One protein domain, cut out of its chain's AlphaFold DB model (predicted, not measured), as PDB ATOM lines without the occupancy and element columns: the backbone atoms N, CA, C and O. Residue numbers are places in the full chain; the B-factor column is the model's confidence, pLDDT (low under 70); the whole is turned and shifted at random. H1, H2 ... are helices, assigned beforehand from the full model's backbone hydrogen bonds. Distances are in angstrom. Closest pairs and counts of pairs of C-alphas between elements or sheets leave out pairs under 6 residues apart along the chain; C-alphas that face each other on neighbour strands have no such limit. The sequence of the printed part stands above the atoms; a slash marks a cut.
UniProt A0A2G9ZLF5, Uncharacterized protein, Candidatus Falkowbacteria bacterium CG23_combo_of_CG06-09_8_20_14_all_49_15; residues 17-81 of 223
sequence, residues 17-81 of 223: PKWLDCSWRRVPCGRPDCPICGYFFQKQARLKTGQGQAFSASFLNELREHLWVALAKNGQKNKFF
ATOM      1  N   PRO A  17     204.528 175.543 229.424       73.62
ATOM      2  CA  PRO A  17     205.439 176.228 230.323       73.62
ATOM      3  C   PRO A  17     206.033 177.450 229.644       73.62
ATOM      4  O   PRO A  17     206.495 177.372 228.509       73.62
ATOM      5  N   LYS A  18     206.136 178.555 230.382       77.94
ATOM      6  CA  LYS A  18     206.728 179.802 229.871       77.94
ATOM      7  C   LYS A  18     208.146 179.621 229.322       77.94
ATOM      8  O   LYS A  18     208.571 180.377 228.458       77.94
ATOM      9  N   TRP A  19     208.892 178.639 229.825       78.12
ATOM     10  CA  TRP A  19     210.240 178.357 229.343       78.12
ATOM     11  C   TRP A  19     210.264 177.680 227.964       78.12
ATOM     12  O   TRP A  19     211.274 177.787 227.271       78.12
ATOM     13  N   LEU A  20     209.175 177.019 227.548       80.62
ATOM     14  CA  LEU A  20     209.079 176.355 226.246       80.62
ATOM     15  C   LEU A  20     209.115 177.373 225.101       80.62
ATOM     16  O   LEU A  20     209.668 177.085 224.044       80.62
ATOM     17  N   ASP A  21     208.652 178.601 225.345       83.62
ATOM     18  CA  ASP A  21     208.748 179.704 224.384       83.62
ATOM     19  C   ASP A  21     210.197 180.053 224.011       83.62
ATOM     20  O   ASP A  21     210.477 180.520 222.908       83.62
ATOM     21  N   CYS A  22     211.159 179.771 224.895       84.00
ATOM     22  CA  CYS A  22     212.573 179.986 224.594       84.00
ATOM     23  C   CYS A  22     213.119 179.008 223.547       84.00
ATOM     24  O   CYS A  22     214.232 179.210 223.075       84.00
ATOM     25  N   SER A  23     212.378 177.954 223.184       80.44
ATOM     26  CA  SER A  23     212.822 176.980 222.183       80.44
ATOM     27  C   SER A  23     212.700 177.488 220.744       80.44
ATOM     28  O   SER A  23     213.210 176.838 219.836       80.44
ATOM     29  N   TRP A  24     211.948 178.568 220.509       84.94
ATOM     30  CA  TRP A  24     211.656 179.072 219.162       84.94
ATOM     31  C   TRP A  24     211.811 180.588 219.019       84.94
ATOM     32  O   TRP A  24     211.907 181.068 217.893       84.94
ATOM     33  N   ARG A  25     211.845 181.354 220.116       88.38
ATOM     34  CA  ARG A  25     212.104 182.802 220.076       88.38
ATOM     35  C   ARG A  25     213.574 183.092 219.755       88.38
ATOM     36  O   ARG A  25     214.452 182.437 220.312       88.38
ATOM     37  N   ARG A  26     213.834 184.103 218.909       85.69
ATOM     38  CA  ARG A  26     215.202 184.574 218.596       85.69
ATOM     39  C   ARG A  26     215.897 185.101 219.843       85.69
ATOM     40  O   ARG A  26     217.032 184.736 220.125       85.69
ATOM     41  N   VAL A  27     215.201 185.961 220.585       83.25
ATOM     42  CA  VAL A  27     215.693 186.518 221.844       83.25
ATOM     43  C   VAL A  27     215.153 185.655 222.986       83.25
ATOM     44  O   VAL A  27     213.952 185.697 223.273       83.25
ATOM     45  N   PRO A  28     215.997 184.826 223.620       81.06
ATOM     46  CA  PRO A  28     215.560 183.951 224.696       81.06
ATOM     47  C   PRO A  28     215.333 184.758 225.987       81.06
ATOM     48  O   PRO A  28     215.856 185.858 226.146       81.06
ATOM     49  N   CYS A  29     214.594 184.212 226.961       84.88
ATOM     50  CA  CYS A  29     214.206 184.974 228.162       84.88
ATOM     51  C   CYS A  29     215.361 185.363 229.108       84.88
ATOM     52  O   CYS A  29     215.139 186.122 230.048       84.88
ATOM     53  N   GLY A  30     216.563 184.808 228.912       81.19
ATOM     54  CA  GLY A  30     217.763 185.150 229.682       81.19
ATOM     55  C   GLY A  30     217.736 184.741 231.157       81.19
ATOM     56  O   GLY A  30     218.614 185.147 231.912       81.19
ATOM     57  N   ARG A  31     216.760 183.938 231.596       83.38
ATOM     58  CA  ARG A  31     216.648 183.560 233.010       83.38
ATOM     59  C   ARG A  31     217.488 182.317 233.339       83.38
ATOM     60  O   ARG A  31     217.419 181.347 232.583       83.38
ATOM     61  N   PRO A  32     218.245 182.290 234.453       78.00
ATOM     62  CA  PRO A  32     219.070 181.133 234.824       78.00
ATOM     63  C   PRO A  32     218.271 179.856 235.117       78.00
ATOM     64  O   PRO A  32     218.775 178.755 234.919       78.00
ATOM     65  N   ASP A  33     217.032 180.008 235.586       80.88
ATOM     66  CA  ASP A  33     216.090 178.924 235.887       80.88
ATOM     67  C   ASP A  33     215.378 178.384 234.637       80.88
ATOM     68  O   ASP A  33     214.773 177.312 234.679       80.88
ATOM     69  N   CYS A  34     215.465 179.087 233.502       82.94
ATOM     70  CA  CYS A  34     214.959 178.585 232.235       82.94
ATOM     71  C   CYS A  34     215.835 177.412 231.768       82.94
ATOM     72  O   CYS A  34     217.034 177.605 231.561       82.94
ATOM     73  N   PRO A  35     215.271 176.220 231.499       77.81
ATOM     74  CA  PRO A  35     216.056 175.069 231.056       77.81
ATOM     75  C   PRO A  35     216.811 175.294 229.739       77.81
ATOM     76  O   PRO A  35     217.813 174.632 229.486       77.81
ATOM     77  N   ILE A  36     216.346 176.241 228.919       79.88
ATOM     78  CA  ILE A  36     216.978 176.628 227.656       79.88
ATOM     79  C   ILE A  36     218.092 177.633 227.918       79.88
ATOM     80  O   ILE A  36     219.260 177.353 227.662       79.88
ATOM     81  N   CYS A  37     217.753 178.792 228.487       82.25
ATOM     82  CA  CYS A  37     218.718 179.867 228.717       82.25
ATOM     83  C   CYS A  37     219.803 179.458 229.715       82.25
ATOM     84  O   CYS A  37     220.975 179.731 229.481       82.25
ATOM     85  N   GLY A  38     219.438 178.753 230.788       79.75
ATOM     86  CA  GLY A  38     220.376 178.206 231.764       79.75
ATOM     87  C   GLY A  38     221.413 177.287 231.118       79.75
ATOM     88  O   GLY A  38     222.597 177.393 231.436       79.75
ATOM     89  N   TYR A  39     221.013 176.455 230.150       76.12
ATOM     90  CA  TYR A  39     221.953 175.624 229.392       76.12
ATOM     91  C   TYR A  39     222.908 176.469 228.531       76.12
ATOM     92  O   TYR A  39     224.122 176.250 228.569       76.12
ATOM     93  N   PHE A  40     222.397 177.491 227.830       73.69
ATOM     94  CA  PHE A  40     223.239 178.440 227.087       73.69
ATOM     95  C   PHE A  40     224.259 179.146 227.992       73.69
ATOM     96  O   PHE A  40     225.441 179.192 227.651       73.69
ATOM     97  N   PHE A  41     223.838 179.642 229.160       78.38
ATOM     98  CA  PHE A  41     224.736 180.287 230.124       78.38
ATOM     99  C   PHE A  41     225.808 179.330 230.642       78.38
ATOM    100  O   PHE A  41     226.985 179.687 230.676       78.38
ATOM    101  N   GLN A  42     225.429 178.099 230.998       73.00
ATOM    102  CA  GLN A  42     226.379 177.081 231.448       73.00
ATOM    103  C   GLN A  42     227.407 176.748 230.361       73.00
ATOM    104  O   GLN A  42     228.597 176.636 230.658       73.00
ATOM    105  N   LYS A  43     226.986 176.633 229.095       72.19
ATOM    106  CA  LYS A  43     227.898 176.338 227.982       72.19
ATOM    107  C   LYS A  43     228.809 177.520 227.650       72.19
ATOM    108  O   LYS A  43     230.004 177.315 227.463       72.19
ATOM    109  N   GLN A  44     228.298 178.753 227.666       71.88
ATOM    110  CA  GLN A  44     229.131 179.954 227.522       71.88
ATOM    111  C   GLN A  44     230.149 180.096 228.660       71.88
ATOM    112  O   GLN A  44     231.297 180.454 228.406       71.88
ATOM    113  N   ALA A  45     229.769 179.787 229.901       76.69
ATOM    114  CA  ALA A  45     230.698 179.783 231.028       76.69
ATOM    115  C   ALA A  45     231.815 178.743 230.831       76.69
ATOM    116  O   ALA A  45     232.985 179.080 230.986       76.69
ATOM    117  N   ARG A  46     231.474 177.519 230.397       73.44
ATOM    118  CA  ARG A  46     232.456 176.467 230.067       73.44
ATOM    119  C   ARG A  46     233.379 176.853 228.911       73.44
ATOM    120  O   ARG A  46     234.559 176.530 228.940       73.44
ATOM    121  N   LEU A  47     232.863 177.555 227.901       73.94
ATOM    122  CA  LEU A  47     233.670 178.082 226.797       73.94
ATOM    123  C   LEU A  47     234.689 179.115 227.284       73.94
ATOM    124  O   LEU A  47     235.859 179.037 226.923       73.94
ATOM    125  N   LYS A  48     234.267 180.038 228.156       75.56
ATOM    126  CA  LYS A  48     235.154 181.047 228.755       75.56
ATOM    127  C   LYS A  48     236.243 180.434 229.641       75.56
ATOM    128  O   LYS A  48     237.316 181.014 229.747       75.56
ATOM    129  N   THR A  49     235.993 179.276 230.252       80.81
ATOM    130  CA  THR A  49     236.989 178.542 231.053       80.81
ATOM    131  C   THR A  49     237.826 177.547 230.240       80.81
ATOM    132  O   THR A  49     238.592 176.785 230.823       80.81
ATOM    133  N   GLY A  50     237.691 177.520 228.907       70.31
ATOM    134  CA  GLY A  50     238.426 176.598 228.030       70.31
ATOM    135  C   GLY A  50     237.966 175.135 228.110       70.31
ATOM    136  O   GLY A  50     238.607 174.255 227.545       70.31
ATOM    137  N   GLN A  51     236.852 174.861 228.793       66.25
ATOM    138  CA  GLN A  51     236.276 173.525 228.996       66.25
ATOM    139  C   GLN A  51     235.085 173.235 228.059       66.25
ATOM    140  O   GLN A  51     234.347 172.271 228.267       66.25
ATOM    141  N   GLY A  52     234.845 174.082 227.052       60.16
ATOM    142  CA  GLY A  52     233.702 173.985 226.141       60.16
ATOM    143  C   GLY A  52     234.109 173.890 224.672       60.16
ATOM    144  O   GLY A  52     235.129 174.437 224.268       60.16
ATOM    145  N   GLN A  53     233.280 173.229 223.861       59.88
ATOM    146  CA  GLN A  53     233.379 173.251 222.396       59.88
ATOM    147  C   GLN A  53     232.443 174.309 221.803       59.88
ATOM    148  O   GLN A  53     231.342 174.528 222.325       59.88
ATOM    149  N   ALA A  54     232.894 174.968 220.728       61.50
ATOM    150  CA  ALA A  54     232.138 175.996 220.013       61.50
ATOM    151  C   ALA A  54     230.779 175.474 219.505       61.50
ATOM    152  O   ALA A  54     230.566 174.267 219.366       61.50
ATOM    153  N   PHE A  55     229.845 176.390 219.232       60.03
ATOM    154  CA  PHE A  55     228.527 176.047 218.692       60.03
ATOM    155  C   PHE A  55     228.678 175.339 217.332       60.03
ATOM    156  O   PHE A  55     229.299 175.871 216.418       60.03
ATOM    157  N   SER A  56     228.131 174.128 217.208       63.28
ATOM    158  CA  SER A  56     228.261 173.256 216.029       63.28
ATOM    159  C   SER A  56     226.953 172.486 215.766       63.28
ATOM    160  O   SER A  56     225.984 172.620 216.510       63.28
ATOM    161  N   ALA A  57     226.903 171.617 214.753       52.47
ATOM    162  CA  ALA A  57     225.756 170.722 214.563       52.47
ATOM    163  C   ALA A  57     225.494 169.811 215.786       52.47
ATOM    164  O   ALA A  57     224.340 169.509 216.092       52.47
ATOM    165  N   SER A  58     226.535 169.432 216.544       62.81
ATOM    166  CA  SER A  58     226.362 168.674 217.792       62.81
ATOM    167  C   SER A  58     225.677 169.507 218.874       62.81
ATOM    168  O   SER A  58     224.925 168.958 219.671       62.81
ATOM    169  N   PHE A  59     225.853 170.834 218.865       60.06
ATOM    170  CA  PHE A  59     225.183 171.727 219.807       60.06
ATOM    171  C   PHE A  59     223.659 171.699 219.649       60.06
ATOM    172  O   PHE A  59     222.960 171.702 220.657       60.06
ATOM    173  N   LEU A  60     223.134 171.635 218.421       56.44
ATOM    174  CA  LEU A  60     221.687 171.531 218.207       56.44
ATOM    175  C   LEU A  60     221.133 170.210 218.753       56.44
ATOM    176  O   LEU A  60     220.070 170.207 219.371       56.44
ATOM    177  N   ASN A  61     221.883 169.115 218.594       63.72
ATOM    178  CA  ASN A  61     221.531 167.831 219.196       63.72
ATOM    179  C   ASN A  61     221.590 167.902 220.727       63.72
ATOM    180  O   ASN A  61     220.649 167.480 221.384       63.72
ATOM    181  N   GLU A  62     222.626 168.505 221.314       68.62
ATOM    182  CA  GLU A  62     222.711 168.686 222.768       68.62
ATOM    183  C   GLU A  62     221.585 169.576 223.318       68.62
ATOM    184  O   GLU A  62     221.006 169.266 224.358       68.62
ATOM    185  N   LEU A  63     221.244 170.668 222.622       68.50
ATOM    186  CA  LEU A  63     220.137 171.551 222.986       68.50
ATOM    187  C   LEU A  63     218.804 170.797 222.935       68.50
ATOM    188  O   LEU A  63     217.977 170.958 223.831       68.50
ATOM    189  N   ARG A  64     218.617 169.948 221.918       68.69
ATOM    190  CA  ARG A  64     217.463 169.052 221.781       68.69
ATOM    191  C   ARG A  64     217.386 168.054 222.936       68.69
ATOM    192  O   ARG A  64     216.336 167.943 223.559       68.69
ATOM    193  N   GLU A  65     218.485 167.390 223.284       72.06
ATOM    194  CA  GLU A  65     218.529 166.495 224.449       72.06
ATOM    195  C   GLU A  65     218.228 167.254 225.755       72.06
ATOM    196  O   GLU A  65     217.492 166.769 226.616       72.06
ATOM    197  N   HIS A  66     218.717 168.488 225.898       74.44
ATOM    198  CA  HIS A  66     218.417 169.331 227.055       74.44
ATOM    199  C   HIS A  66     216.944 169.750 227.129       74.44
ATOM    200  O   HIS A  66     216.350 169.686 228.210       74.44
ATOM    201  N   LEU A  67     216.344 170.132 225.998       73.12
ATOM    202  CA  LEU A  67     214.902 170.350 225.853       73.12
ATOM    203  C   LEU A  67     214.128 169.104 226.301       73.12
ATOM    204  O   LEU A  67     213.180 169.219 227.081       73.12
ATOM    205  N   TRP A  68     214.573 167.913 225.895       71.31
ATOM    206  CA  TRP A  68     213.939 166.652 226.278       71.31
ATOM    207  C   TRP A  68     214.018 166.357 227.761       71.31
ATOM    208  O   TRP A  68     213.006 166.030 228.385       71.31
ATOM    209  N   VAL A  69     215.199 166.504 228.353       72.56
ATOM    210  CA  VAL A  69     215.383 166.330 229.793       72.56
ATOM    211  C   VAL A  69     214.532 167.339 230.565       72.56
ATOM    212  O   VAL A  69     213.932 166.981 231.579       72.56
ATOM    213  N   ALA A  70     214.425 168.580 230.085       75.25
ATOM    214  CA  ALA A  70     213.582 169.602 230.694       75.25
ATOM    215  C   ALA A  70     212.093 169.236 230.634       75.25
ATOM    216  O   ALA A  70     211.394 169.337 231.644       75.25
ATOM    217  N   LEU A  71     211.608 168.761 229.486       73.81
ATOM    218  CA  LEU A  71     210.236 168.274 229.340       73.81
ATOM    219  C   LEU A  71     209.972 167.063 230.246       73.81
ATOM    220  O   LEU A  71     208.937 167.009 230.908       73.81
ATOM    221  N   ALA A  72     210.917 166.124 230.342       74.31
ATOM    222  CA  ALA A  72     210.817 164.951 231.209       74.31
ATOM    223  C   ALA A  72     210.749 165.316 232.696       74.31
ATOM    224  O   ALA A  72     209.842 164.865 233.391       74.31
ATOM    225  N   LYS A  73     211.650 166.186 233.169       76.44
ATOM    226  CA  LYS A  73     211.674 166.660 234.563       76.44
ATOM    227  C   LYS A  73     210.384 167.362 234.976       76.44
ATOM    228  O   LYS A  73     210.001 167.291 236.137       76.44
ATOM    229  N   ASN A  74     209.709 168.008 234.029       69.94
ATOM    230  CA  ASN A  74     208.451 168.707 234.273       69.94
ATOM    231  C   ASN A  74     207.206 167.827 234.042       69.94
ATOM    232  O   ASN A  74     206.089 168.338 234.082       69.94
ATOM    233  N   GLY A  75     207.365 166.524 233.777       70.81
ATOM    234  CA  GLY A  75     206.240 165.617 233.513       70.81
ATOM    235  C   GLY A  75     205.517 165.896 232.188       70.81
ATOM    236  O   GLY A  75     204.353 165.539 232.027       70.81
ATOM    237  N   GLN A  76     206.188 166.552 231.238       70.31
ATOM    238  CA  GLN A  76     205.611 166.999 229.967       70.31
ATOM    239  C   GLN A  76     206.225 166.353 228.726       70.31
ATOM    240  O   GLN A  76     205.903 166.747 227.608       70.31
ATOM    241  N   LYS A  77     207.066 165.330 228.903       62.72
ATOM    242  CA  LYS A  77     207.724 164.621 227.795       62.72
ATOM    243  C   LYS A  77     206.743 164.137 226.722       62.72
ATOM    244  O   LYS A  77     207.046 164.235 225.548       62.72
ATOM    245  N   ASN A  78     205.557 163.680 227.122       60.84
ATOM    246  CA  ASN A  78     204.553 163.131 226.200       60.84
ATOM    247  C   ASN A  78     203.579 164.189 225.646       60.84
ATOM    248  O   ASN A  78     202.671 163.842 224.897       60.84
ATOM    249  N   LYS A  79     203.715 165.456 226.062       67.19
ATOM    250  CA  LYS A  79     202.783 166.545 225.724       67.19
ATOM    251  C   LYS A  79     203.209 167.339 224.500       67.19
ATOM    252  O   LYS A  79     202.349 167.857 223.803       67.19
ATOM    253  N   PHE A  80     204.502 167.389 224.203       65.06
ATOM    254  CA  PHE A  80     205.047 168.102 223.051       65.06
ATOM    255  C   PHE A  80     205.806 167.116 222.179       65.06
ATOM    256  O   PHE A  80     206.491 166.232 222.689       65.06
ATOM    257  N   PHE A  81     205.599 167.210 220.872       60.66
ATOM    258  CA  PHE A  81     206.024 166.176 219.945       60.66
ATOM    259  C   PHE A  81     207.546 166.166 219.799       60.66
ATOM    260  O   PHE A  81     208.183 167.188 219.532       60.66
TER     261      PHE A  81
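This is residues 17 to 81 of the 223 residues of an uncharacterized protein of Candidatus Falkowbacteria bacterium CG23_combo_of_CG06-09_8_20_14_all_49_15 (UniProt A0A2G9ZLF5). Two long helices, H3 and H2, form a loose helical hairpin shaped like a lopsided V: residues 63 to 70 of H3 pack on the first residues of H2, 35 to 39, and the helices spread apart toward the link that joins them. The short helix H1 lies near the closed end of the V, and a long loop leads from it to H2. The printed part has 65 residues with three named helices, in the order H1, H2, H3, and no named strand; its class is all helix. The whole is compact, with a radius of gyration of the C-alphas of 12.2 A, yet elongated, spanning 37 by 21 by 21 A.

H3, residues 57 to 73, touches H2, residues 35 to 48, at a steep tilt of 43 degrees, opposite ways; the two are a hairpin. H3 touches H2 with residues 63 to 70 alone, and H2 touches H3 with residues 35 to 39 alone; the closest C-alphas of the two helices, those of Pro 35 and Ala 70, are 6.0 A apart. H1, residues 20 to 23, only just touches H2, with 3 pairs of C-alphas within 8 A; the closest are those of Cys 22 and Ile 36, 6.3 A apart, and H2 takes part with residues 36 to 37 alone. H1 and H3 are close but not clearly touching, the closest C-alphas being those of Ser 23 and Leu 67, 7.9 A apart. Of the O i to N i+4 pairs, 12 of 13 in H3 and 9 of 10 in H2 are within hydrogen-bond range; H1 is too short for such a pair.

H3 is 24.8 A long from C-alpha 57 at (225.756, 170.722, 214.563) to C-alpha 73 at (211.674, 166.660, 234.563). H2 is 20.1 A long and begins at C-alpha 35, (216.056, 175.069, 231.056). H1, four residues, is 5.6 A long.

The C-alphas of Gly 50 and Lys 79, the two farthest apart, are 37.1 A apart. The printed part has no cut; the link from H1 to H2 is long, with 11 residues, and that from H2 to H3 is short, with 8. The mean pLDDT of the printed part is 73.1, and it is under 70 at residues 51 to 64, residue 74 and residues 77 to 81.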